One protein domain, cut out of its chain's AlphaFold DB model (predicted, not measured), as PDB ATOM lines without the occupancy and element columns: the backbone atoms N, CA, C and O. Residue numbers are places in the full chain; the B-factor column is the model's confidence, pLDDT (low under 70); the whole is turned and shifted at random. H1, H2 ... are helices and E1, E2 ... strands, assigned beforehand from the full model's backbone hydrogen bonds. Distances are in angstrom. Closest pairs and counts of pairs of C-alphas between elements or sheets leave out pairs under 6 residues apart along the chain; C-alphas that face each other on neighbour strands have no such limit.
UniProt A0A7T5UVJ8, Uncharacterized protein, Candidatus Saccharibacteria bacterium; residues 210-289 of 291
ATOM      1  N   THR A 210      21.691  -9.747  12.195       92.88
ATOM      2  CA  THR A 210      21.242 -10.845  13.057       92.88
ATOM      3  C   THR A 210      19.808 -11.238  12.703       92.88
ATOM      4  O   THR A 210      18.944 -10.377  12.535       92.88
ATOM      5  N   PHE A 211      19.542 -12.539  12.617       94.12
ATOM      6  CA  PHE A 211      18.218 -13.093  12.337       94.12
ATOM      7  C   PHE A 211      17.983 -14.346  13.184       94.12
ATOM      8  O   PHE A 211      18.929 -15.042  13.547       94.12
ATOM      9  N   ALA A 212      16.722 -14.615  13.510       93.06
ATOM     10  CA  ALA A 212      16.306 -15.772  14.298       93.06
ATOM     11  C   ALA A 212      15.931 -16.967  13.413       93.06
ATOM     12  O   ALA A 212      16.096 -18.115  13.818       93.06
ATOM     13  N   GLN A 213      15.449 -16.707  12.197       94.50
ATOM     14  CA  GLN A 213      15.047 -17.736  11.244       94.50
ATOM     15  C   GLN A 213      15.425 -17.324   9.824       94.50
ATOM     16  O   GLN A 213      15.391 -16.142   9.481       94.50
ATOM     17  N   VAL A 214      15.734 -18.306   8.984       96.06
ATOM     18  CA  VAL A 214      15.900 -18.121   7.545       96.06
ATOM     19  C   VAL A 214      15.007 -19.072   6.762       96.06
ATOM     20  O   VAL A 214      14.870 -20.250   7.089       96.06
ATOM     21  N   THR A 215      14.405 -18.547   5.703       95.56
ATOM     22  CA  THR A 215      13.684 -19.332   4.702       95.56
ATOM     23  C   THR A 215      14.303 -19.075   3.343       95.56
ATOM     24  O   THR A 215      14.537 -17.923   2.978       95.56
ATOM     25  N   ARG A 216      14.540 -20.139   2.582       96.19
ATOM     26  CA  ARG A 216      15.064 -20.062   1.225       96.19
ATOM     27  C   ARG A 216      14.013 -20.535   0.237       96.19
ATOM     28  O   ARG A 216      13.400 -21.578   0.433       96.19
ATOM     29  N   SER A 217      13.822 -19.787  -0.842       94.44
ATOM     30  CA  SER A 217      13.127 -20.290  -2.028       94.44
ATOM     31  C   SER A 217      14.096 -20.354  -3.196       94.44
ATOM     32  O   SER A 217      14.757 -19.355  -3.483       94.44
ATOM     33  N   GLU A 218      14.141 -21.486  -3.888       95.19
ATOM     34  CA  GLU A 218      14.992 -21.697  -5.057       95.19
ATOM     35  C   GLU A 218      14.149 -21.952  -6.301       95.19
ATOM     36  O   GLU A 218      13.099 -22.594  -6.240       95.19
ATOM     37  N   GLN A 219      14.651 -21.483  -7.436       95.06
ATOM     38  CA  GLN A 219      14.166 -21.885  -8.745       95.06
ATOM     39  C   GLN A 219      15.348 -22.135  -9.677       95.06
ATOM     40  O   GLN A 219      16.337 -21.402  -9.646       95.06
ATOM     41  N   ARG A 220      15.234 -23.160 -10.523       95.56
ATOM     42  CA  ARG A 220      16.285 -23.596 -11.445       95.56
ATOM     43  C   ARG A 220      15.731 -23.783 -12.852       95.56
ATOM     44  O   ARG A 220      14.640 -24.317 -13.021       95.56
ATOM     45  N   GLU A 221      16.500 -23.367 -13.851       95.06
ATOM     46  CA  GLU A 221      16.196 -23.536 -15.273       95.06
ATOM     47  C   GLU A 221      17.492 -23.812 -16.043       95.06
ATOM     48  O   GLU A 221      18.345 -22.937 -16.226       95.06
ATOM     49  N   GLY A 222      17.670 -25.066 -16.470       93.81
ATOM     50  CA  GLY A 222      18.916 -25.523 -17.082       93.81
ATOM     51  C   GLY A 222      20.118 -25.257 -16.168       93.81
ATOM     52  O   GLY A 222      20.179 -25.745 -15.044       93.81
ATOM     53  N   LYS A 223      21.069 -24.457 -16.658       95.00
ATOM     54  CA  LYS A 223      22.298 -24.077 -15.938       95.00
ATOM     55  C   LYS A 223      22.128 -22.872 -15.010       95.00
ATOM     56  O   LYS A 223      23.098 -22.476 -14.367       95.00
ATOM     57  N   LYS A 224      20.950 -22.246 -14.981       96.56
ATOM     58  CA  LYS A 224      20.677 -21.046 -14.186       96.56
ATOM     59  C   LYS A 224      19.885 -21.419 -12.943       96.56
ATOM     60  O   LYS A 224      18.967 -22.233 -13.016       96.56
ATOM     61  N   ALA A 225      20.203 -20.792 -11.823       97.62
ATOM     62  CA  ALA A 225      19.404 -20.879 -10.609       97.62
ATOM     63  C   ALA A 225      19.264 -19.501  -9.966       97.62
ATOM     64  O   ALA A 225      20.120 -18.634 -10.142       97.62
ATOM     65  N   LEU A 226      18.182 -19.294  -9.225       97.50
ATOM     66  CA  LEU A 226      18.021 -18.165  -8.319       97.50
ATOM     67  C   LEU A 226      17.623 -18.675  -6.946       97.50
ATOM     68  O   LEU A 226      16.956 -19.701  -6.820       97.50
ATOM     69  N   SER A 227      18.027 -17.934  -5.927       97.94
ATOM     70  CA  SER A 227      17.696 -18.204  -4.538       97.94
ATOM     71  C   SER A 227      17.332 -16.895  -3.856       97.94
ATOM     72  O   SER A 227      18.061 -15.907  -3.965       97.94
ATOM     73  N   VAL A 228      16.199 -16.880  -3.162       97.50
ATOM     74  CA  VAL A 228      15.795 -15.766  -2.303       97.50
ATOM     75  C   VAL A 228      15.869 -16.234  -0.861       97.50
ATOM     76  O   VAL A 228      15.124 -17.131  -0.469       97.50
ATOM     77  N   LEU A 229      16.745 -15.608  -0.077       97.44
ATOM     78  CA  LEU A 229      16.786 -15.782   1.373       97.44
ATOM     79  C   LEU A 229      15.923 -14.720   2.041       97.44
ATOM     80  O   LEU A 229      16.188 -13.530   1.893       97.44
ATOM     81  N   LEU A 230      14.926 -15.148   2.807       95.94
ATOM     82  CA  LEU A 230      14.227 -14.320   3.779       95.94
ATOM     83  C   LEU A 230      14.887 -14.519   5.145       95.94
ATOM     84  O   LEU A 230      14.723 -15.569   5.760       95.94
ATOM     85  N   LEU A 231      15.627 -13.512   5.601       95.56
ATOM     86  CA  LEU A 231      16.187 -13.436   6.947       95.56
ATOM     87  C   LEU A 231      15.157 -12.762   7.860       95.56
ATOM     88  O   LEU A 231      14.865 -11.576   7.687       95.56
ATOM     89  N   SER A 232      14.603 -13.518   8.803       93.00
ATOM     90  CA  SER A 232      13.573 -13.066   9.740       93.00
ATOM     91  C   SER A 232      14.195 -12.723  11.094       93.00
ATOM     92  O   SER A 232      14.756 -13.588  11.771       93.00
ATOM     93  N   GLY A 233      14.093 -11.460  11.498       88.81
ATOM     94  CA  GLY A 233      14.641 -10.917  12.746       88.81
ATOM     95  C   GLY A 233      13.895  -9.646  13.152       88.81
ATOM     96  O   GLY A 233      12.705  -9.528  12.876       88.81
ATOM     97  N   GLU A 234      14.586  -8.664  13.741       84.31
ATOM     98  CA  GLU A 234      13.984  -7.345  14.034       84.31
ATOM     99  C   GLU A 234      13.436  -6.662  12.773       84.31
ATOM    100  O   GLU A 234      12.414  -5.977  12.800       84.31
ATOM    101  N   LYS A 235      14.128  -6.861  11.647       84.94
ATOM    102  CA  LYS A 235      13.686  -6.451  10.317       84.94
ATOM    103  C   LYS A 235      13.833  -7.619   9.360       84.94
ATOM    104  O   LYS A 235      14.877  -8.264   9.313       84.94
ATOM    105  N   ASN A 236      12.801  -7.837   8.555       88.75
ATOM    106  CA  ASN A 236      12.812  -8.874   7.534       88.75
ATOM    107  C   ASN A 236      13.609  -8.410   6.310       88.75
ATOM    108  O   ASN A 236      13.245  -7.433   5.647       88.75
ATOM    109  N   VAL A 237      14.675  -9.135   5.978       93.06
ATOM    110  CA  VAL A 237      15.532  -8.839   4.822       93.06
ATOM    111  C   VAL A 237      15.386  -9.939   3.783       93.06
ATOM    112  O   VAL A 237      15.482 -11.117   4.111       93.06
ATOM    113  N   ARG A 238      15.160  -9.558   2.523       95.69
ATOM    114  CA  ARG A 238      15.084 -10.486   1.392       95.69
ATOM    115  C   ARG A 238      16.306 -10.304   0.505       95.69
ATOM    116  O   ARG A 238      16.470  -9.256  -0.106       95.69
ATOM    117  N   LEU A 239      17.165 -11.307   0.432       96.88
ATOM    118  CA  LEU A 239      18.397 -11.270  -0.354       96.88
ATOM    119  C   LEU A 239      18.239 -12.144  -1.597       96.88
ATOM    120  O   LEU A 239      17.871 -13.310  -1.478       96.88
ATOM    121  N   LEU A 240      18.524 -11.581  -2.771       97.81
ATOM    122  CA  LEU A 240      18.525 -12.293  -4.045       97.81
ATOM    123  C   LEU A 240      19.935 -12.760  -4.392       97.81
ATOM    124  O   LEU A 240      20.875 -11.963  -4.457       97.81
ATOM    125  N   PHE A 241      20.042 -14.044  -4.699       98.50
ATOM    126  CA  PHE A 241      21.223 -14.687  -5.245       98.50
ATOM    127  C   PHE A 241      20.870 -15.354  -6.567       98.50
ATOM    128  O   PHE A 241      19.737 -15.792  -6.770       98.50
ATOM    129  N   ALA A 242      21.850 -15.464  -7.452       98.25
ATOM    130  CA  ALA A 242      21.703 -16.188  -8.703       98.25
ATOM    131  C   ALA A 242      22.975 -16.968  -9.020       98.25
ATOM    132  O   ALA A 242      24.064 -16.583  -8.599       98.25
ATOM    133  N   ALA A 243      22.835 -18.054  -9.769       97.88
ATOM    134  CA  ALA A 243      23.937 -18.885 -10.214       97.88
ATOM    135  C   ALA A 243      23.844 -19.193 -11.705       97.88
ATOM    136  O   ALA A 243      22.751 -19.309 -12.265       97.88
ATOM    137  N   ILE A 244      25.012 -19.359 -12.322       97.25
ATOM    138  CA  ILE A 244      25.195 -19.948 -13.651       97.25
ATOM    139  C   ILE A 244      26.245 -21.046 -13.500       97.25
ATOM    140  O   ILE A 244      27.321 -20.777 -12.964       97.25
ATOM    141  N   ASP A 245      25.929 -22.266 -13.939       95.25
ATOM    142  CA  ASP A 245      26.786 -23.447 -13.749       95.25
ATOM    143  C   ASP A 245      27.204 -23.608 -12.267       95.25
ATOM    144  O   ASP A 245      28.385 -23.742 -11.946       95.25
ATOM    145  N   ASP A 246      26.223 -23.485 -11.360       93.44
ATOM    146  CA  ASP A 246      26.354 -23.569  -9.890       93.44
ATOM    147  C   ASP A 246      27.323 -22.564  -9.233       93.44
ATOM    148  O   ASP A 246      27.618 -22.639  -8.037       93.44
ATOM    149  N   LYS A 247      27.772 -21.547  -9.975       96.75
ATOM    150  CA  LYS A 247      28.548 -20.428  -9.426       96.75
ATOM    151  C   LYS A 247      27.619 -19.340  -8.905       96.75
ATOM    152  O   LYS A 247      27.163 -18.494  -9.671       96.75
ATOM    153  N   TRP A 248      27.352 -19.377  -7.603       97.88
ATOM    154  CA  TRP A 248      26.489 -18.416  -6.916       97.88
ATOM    155  C   TRP A 248      27.120 -17.030  -6.765       97.88
ATOM    156  O   TRP A 248      28.287 -16.883  -6.396       97.88
ATOM    157  N   GLU A 249      26.298 -16.005  -6.955       97.62
ATOM    158  CA  GLU A 249      26.609 -14.612  -6.662       97.62
ATOM    159  C   GLU A 249      25.432 -13.898  -5.990       97.62
ATOM    160  O   GLU A 249      24.266 -14.254  -6.172       97.62
ATOM    161  N   TYR A 250      25.753 -12.875  -5.198       97.62
ATOM    162  CA  TYR A 250      24.767 -11.963  -4.630       97.62
ATOM    163  C   TYR A 250      24.351 -10.925  -5.676       97.62
ATOM    164  O   TYR A 250      25.208 -10.218  -6.208       97.62
ATOM    165  N   VAL A 251      23.046 -10.820  -5.934       97.19
ATOM    166  CA  VAL A 251      22.471  -9.903  -6.930       97.19
ATOM    167  C   VAL A 251      21.983  -8.614  -6.269       97.19
ATOM    168  O   VAL A 251      22.250  -7.528  -6.777       97.19
ATOM    169  N   GLY A 252      21.295  -8.706  -5.126       95.56
ATOM    170  CA  GLY A 252      20.871  -7.522  -4.375       95.56
ATOM    171  C   GLY A 252      19.795  -7.771  -3.319       95.56
ATOM    172  O   GLY A 252      19.446  -8.908  -3.004       95.56
ATOM    173  N   ASN A 253      19.301  -6.685  -2.722       94.50
ATOM    174  CA  ASN A 253      18.323  -6.698  -1.631       94.50
ATOM    175  C   ASN A 253      16.916  -6.357  -2.153       94.50
ATOM    176  O   ASN A 253      16.678  -5.265  -2.659       94.50
ATOM    177  N   LEU A 254      15.983  -7.294  -1.990       93.50
ATOM    178  CA  LEU A 254      14.575  -7.214  -2.395       93.50
ATOM    179  C   LEU A 254      13.669  -6.550  -1.332       93.50
ATOM    180  O   LEU A 254      12.440  -6.653  -1.416       93.50
ATOM    181  N   SER A 255      14.256  -5.910  -0.317       87.62
ATOM    182  CA  SER A 255      13.556  -5.186   0.756       87.62
ATOM    183  C   SER A 255      13.879  -3.681   0.812       87.62
ATOM    184  O   SER A 255      13.455  -3.026   1.762       87.62
ATOM    185  N   SER A 256      14.656  -3.121  -0.125       75.69
ATOM    186  CA  SER A 256      15.248  -1.773   0.018       75.69
ATOM    187  C   SER A 256      14.940  -0.791  -1.123       75.69
ATOM    188  O   SER A 256      15.692   0.158  -1.330       75.69
ATOM    189  N   GLY A 257      13.871  -1.011  -1.890       75.94
ATOM    190  CA  GLY A 257      13.515  -0.212  -3.068       75.94
ATOM    191  C   GLY A 257      12.217   0.599  -2.971       75.94
ATOM    192  O   GLY A 257      11.306   0.286  -2.208       75.94
ATOM    193  N   SER A 258      12.093   1.631  -3.804       74.50
ATOM    194  CA  SER A 258      10.856   2.418  -3.932       74.50
ATOM    195  C   SER A 258       9.838   1.790  -4.890       74.50
ATOM    196  O   SER A 258       8.636   1.989  -4.717       74.50
ATOM    197  N   LYS A 259      10.292   1.010  -5.881       77.38
ATOM    198  CA  LYS A 259       9.414   0.240  -6.772       77.38
ATOM    199  C   LYS A 259       8.985  -1.053  -6.086       77.38
ATOM    200  O   LYS A 259       9.812  -1.726  -5.474       77.38
ATOM    201  N   THR A 260       7.715  -1.424  -6.217       78.00
ATOM    202  CA  THR A 260       7.172  -2.677  -5.676       78.00
ATOM    203  C   THR A 260       6.415  -3.454  -6.740       78.00
ATOM    204  O   THR A 260       5.697  -2.858  -7.540       78.00
ATOM    205  N   ASN A 261       6.549  -4.780  -6.735       75.00
ATOM    206  CA  ASN A 261       5.743  -5.682  -7.564       75.00
ATOM    207  C   ASN A 261       4.820  -6.579  -6.723       75.00
ATOM    208  O   ASN A 261       4.646  -7.760  -7.013       75.00
ATOM    209  N   ALA A 262       4.267  -6.023  -5.639       75.19
ATOM    210  CA  ALA A 262       3.463  -6.694  -4.606       75.19
ATOM    211  C   ALA A 262       4.212  -7.747  -3.763       75.19
ATOM    212  O   ALA A 262       3.849  -7.961  -2.607       75.19
ATOM    213  N   LYS A 263       5.278  -8.363  -4.290       81.00
ATOM    214  CA  LYS A 263       6.106  -9.355  -3.585       81.00
ATOM    215  C   LYS A 263       7.415  -8.775  -3.051       81.00
ATOM    216  O   LYS A 263       7.844  -9.139  -1.954       81.00
ATOM    217  N   PHE A 264       8.047  -7.885  -3.812       87.62
ATOM    218  CA  PHE A 264       9.368  -7.341  -3.510       87.62
ATOM    219  C   PHE A 264       9.410  -5.826  -3.636       87.62
ATOM    220  O   PHE A 264       8.607  -5.223  -4.340       87.62
ATOM    221  N   SER A 265      10.393  -5.235  -2.965       87.44
ATOM    222  CA  SER A 265      10.727  -3.817  -3.003       87.44
ATOM    223  C   SER A 265      12.115  -3.687  -3.646       87.44
ATOM    224  O   SER A 265      13.120  -4.123  -3.083       87.44
ATOM    225  N   ILE A 266      12.157  -3.171  -4.876       90.06
ATOM    226  CA  ILE A 266      13.287  -3.297  -5.812       90.06
ATOM    227  C   ILE A 266      13.904  -1.919  -6.071       90.06
ATOM    228  O   ILE A 266      13.204  -0.977  -6.451       90.06
ATOM    229  N   SER A 267      15.207  -1.775  -5.816       91.38
ATOM    230  CA  SER A 267      15.947  -0.543  -6.125       91.38
ATOM    231  C   SER A 267      16.313  -0.473  -7.612       91.38
ATOM    232  O   SER A 267      16.289  -1.488  -8.309       91.38
ATOM    233  N   ALA A 268      16.680   0.711  -8.111       90.88
ATOM    234  CA  ALA A 268      17.086   0.869  -9.510       90.88
ATOM    235  C   ALA A 268      18.355   0.058  -9.837       90.88
ATOM    236  O   ALA A 268      18.461  -0.533 -10.911       90.88
ATOM    237  N   GLU A 269      19.293  -0.025  -8.894       91.88
ATOM    238  CA  GLU A 269      20.521  -0.813  -9.028       91.88
ATOM    239  C   GLU A 269      20.212  -2.310  -9.117       91.88
ATOM    240  O   GLU A 269      20.789  -3.017  -9.945       91.88
ATOM    241  N   LEU A 270      19.271  -2.793  -8.299       94.69
ATOM    242  CA  LEU A 270      18.836  -4.185  -8.346       94.69
ATOM    243  C   LEU A 270      18.081  -4.495  -9.639       94.69
ATOM    244  O   LEU A 270      18.298  -5.547 -10.232       94.69
ATOM    245  N   GLU A 271      17.234  -3.586 -10.115       93.81
ATOM    246  CA  GLU A 271      16.556  -3.757 -11.401       93.81
ATOM    247  C   GLU A 271      17.570  -3.901 -12.549       93.81
ATOM    248  O   GLU A 271      17.455  -4.820 -13.363       93.81
ATOM    249  N   ALA A 272      18.613  -3.065 -12.575       94.00
ATOM    250  CA  ALA A 272      19.694  -3.182 -13.552       94.00
ATOM    251  C   ALA A 272      20.468  -4.510 -13.423       94.00
ATOM    252  O   ALA A 272      20.808  -5.127 -14.432       94.00
ATOM    253  N   ALA A 273      20.714  -4.984 -12.195       95.94
ATOM    254  CA  ALA A 273      21.379  -6.265 -11.948       95.94
ATOM    255  C   ALA A 273      20.528  -7.472 -12.383       95.94
ATOM    256  O   ALA A 273      21.059  -8.422 -12.961       95.94
ATOM    257  N   ILE A 274      19.210  -7.420 -12.162       95.62
ATOM    258  CA  ILE A 274      18.246  -8.438 -12.612       95.62
ATOM    259  C   ILE A 274      18.232  -8.530 -14.140       95.62
ATOM    260  O   ILE A 274      18.254  -9.631 -14.684       95.62
ATOM    261  N   ARG A 275      18.264  -7.387 -14.832       95.88
ATOM    262  CA  ARG A 275      18.274  -7.306 -16.303       95.88
ATOM    263  C   ARG A 275      19.650  -7.583 -16.929       95.88
ATOM    264  O   ARG A 275      19.835  -7.347 -18.122       95.88
ATOM    265  N   ASN A 276      20.632  -8.061 -16.159       96.50
ATOM    266  CA  ASN A 276      21.963  -8.340 -16.689       96.50
ATOM    267  C   ASN A 276      21.899  -9.441 -17.777       96.50
ATOM    268  O   ASN A 276      21.435 -10.548 -17.482       96.50
ATOM    269  N   PRO A 277      22.431  -9.200 -18.997       95.25
ATOM    270  CA  PRO A 277      22.331 -10.136 -20.120       95.25
ATOM    271  C   PRO A 277      22.842 -11.552 -19.840       95.25
ATOM    272  O   PRO A 277      22.375 -12.500 -20.469       95.25
ATOM    273  N   LYS A 278      23.761 -11.734 -18.880       95.50
ATOM    274  CA  LYS A 278      24.269 -13.068 -18.515       95.50
ATOM    275  C   LYS A 278      23.170 -14.017 -18.024       95.50
ATOM    276  O   LYS A 278      23.295 -15.231 -18.173       95.50
ATOM    277  N   TYR A 279      22.078 -13.484 -17.477       94.50
ATOM    278  CA  TYR A 279      20.929 -14.276 -17.043       94.50
ATOM    279  C   TYR A 279      19.882 -14.475 -18.143       94.50
ATOM    280  O   TYR A 279      18.981 -15.301 -17.978       94.50
ATOM    281  N   GLY A 280      20.007 -13.807 -19.291       92.31
ATOM    282  CA  GLY A 280      18.920 -13.702 -20.264       92.31
ATOM    283  C   GLY A 280      17.681 -13.071 -19.621       92.31
ATOM    284  O   GLY A 280      17.790 -12.103 -18.876       92.31
ATOM    285  N   ASP A 281      16.515 -13.658 -19.859       94.56
ATOM    286  CA  ASP A 281      15.234 -13.259 -19.265       94.56
ATOM    287  C   ASP A 281      14.934 -13.945 -17.918       94.56
ATOM    288  O   ASP A 281      13.942 -13.627 -17.265       94.56
ATOM    289  N   PHE A 282      15.792 -14.864 -17.463       96.12
ATOM    290  CA  PHE A 282      15.505 -15.743 -16.328       96.12
ATOM    291  C   PHE A 282      15.169 -14.987 -15.033       96.12
ATOM    292  O   PHE A 282      14.158 -15.282 -14.396       96.12
ATOM    293  N   LEU A 283      15.985 -14.008 -14.627       95.44
ATOM    294  CA  LEU A 283      15.695 -13.233 -13.415       95.44
ATOM    295  C   LEU A 283      14.543 -12.247 -13.637       95.44
ATOM    296  O   LEU A 283      13.745 -12.040 -12.728       95.44
ATOM    297  N   THR A 284      14.416 -11.674 -14.833       94.50
ATOM    298  CA  THR A 284      13.334 -10.743 -15.180       94.50
ATOM    299  C   THR A 284      11.968 -11.427 -15.067       94.50
ATOM    300  O   THR A 284      11.091 -10.926 -14.363       94.50
ATOM    301  N   ARG A 285      11.821 -12.632 -15.632       93.50
ATOM    302  CA  ARG A 285      10.591 -13.436 -15.543       93.50
ATOM    303  C   ARG A 285      10.249 -13.813 -14.108       93.50
ATOM    304  O   ARG A 285       9.106 -13.678 -13.689       93.50
ATOM    305  N   ASN A 286      11.237 -14.262 -13.334       92.69
ATOM    306  CA  ASN A 286      10.977 -14.851 -12.018       92.69
ATOM    307  C   ASN A 286      10.972 -13.845 -10.857       92.69
ATOM    308  O   ASN A 286      10.408 -14.134  -9.799       92.69
ATOM    309  N   ILE A 287      11.589 -12.672 -11.030       93.56
ATOM    310  CA  ILE A 287      11.629 -11.620 -10.007       93.56
ATOM    311  C   ILE A 287      10.732 -10.445 -10.367       93.56
ATOM    312  O   ILE A 287      10.046  -9.976  -9.466       93.56
ATOM    313  N   LEU A 288      10.713  -9.974 -11.622       88.75
ATOM    314  CA  LEU A 288       9.881  -8.833 -12.042       88.75
ATOM    315  C   LEU A 288       8.501  -9.259 -12.551       88.75
ATOM    316  O   LEU A 288       7.562  -8.478 -12.435       88.75
ATOM    317  N   GLY A 289       8.363 -10.493 -13.047       83.56
ATOM    318  CA  GLY A 289       7.119 -10.981 -13.650       83.56
ATOM    319  C   GLY A 289       6.909 -10.495 -15.087       83.56
ATOM    320  O   GLY A 289       5.780 -10.480 -15.565       83.56
TER     321      GLY A 289
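Overview. This is residues 210 to 289 of the 291 residues of an uncharacterized protein of Candidatus Saccharibacteria bacterium (UniProt A0A7T5UVJ8). A twisted sheet of four strands has two short helices, H1 and H2, over one face; its other face is bare. The meander E1 E2 E3 E4, each strand the antiparallel neighbour of the one before, precedes H1 and H2 in 80 printed residues of mixed class. The whole is compact, with radius of gyration of the C-alphas 12.3 A and spans of 35 by 26 by 17 A.

Arrangement. Look first at hairpin E2, residues 224 to 232, and E3, residues 237 to 244: N 227 and O 241, 2.9 A apart, are within hydrogen-bond range. Edge strand E1, residues 213 to 221, neighbours E2, with N 217 and O 228 at 3.0 A. Edge strand E4, residues 247 to 253, neighbours E3, with N 242 and O 249 at 3.0 A. H1, residues 268 to 274, lies over E4; their closest C-alphas, Gly 252 and Leu 270, are 5.6 A apart. H2, residues 282 to 288, is on the same face, 9.4 A its height over the sheet. In both helices every O i to N i+4 pair is within range.

Along the chain. Find C-alpha 213 at (15.047, -17.736, 11.244); E1 runs 27.2 A from there, E2 26.2 A. H2 ends at C-alpha 288, (9.881, -8.833, -12.042).

Size, cuts and confidence. The printed part has no cut; its long link is residues 254 to 267. No printed residue is under 70 in pLDDT.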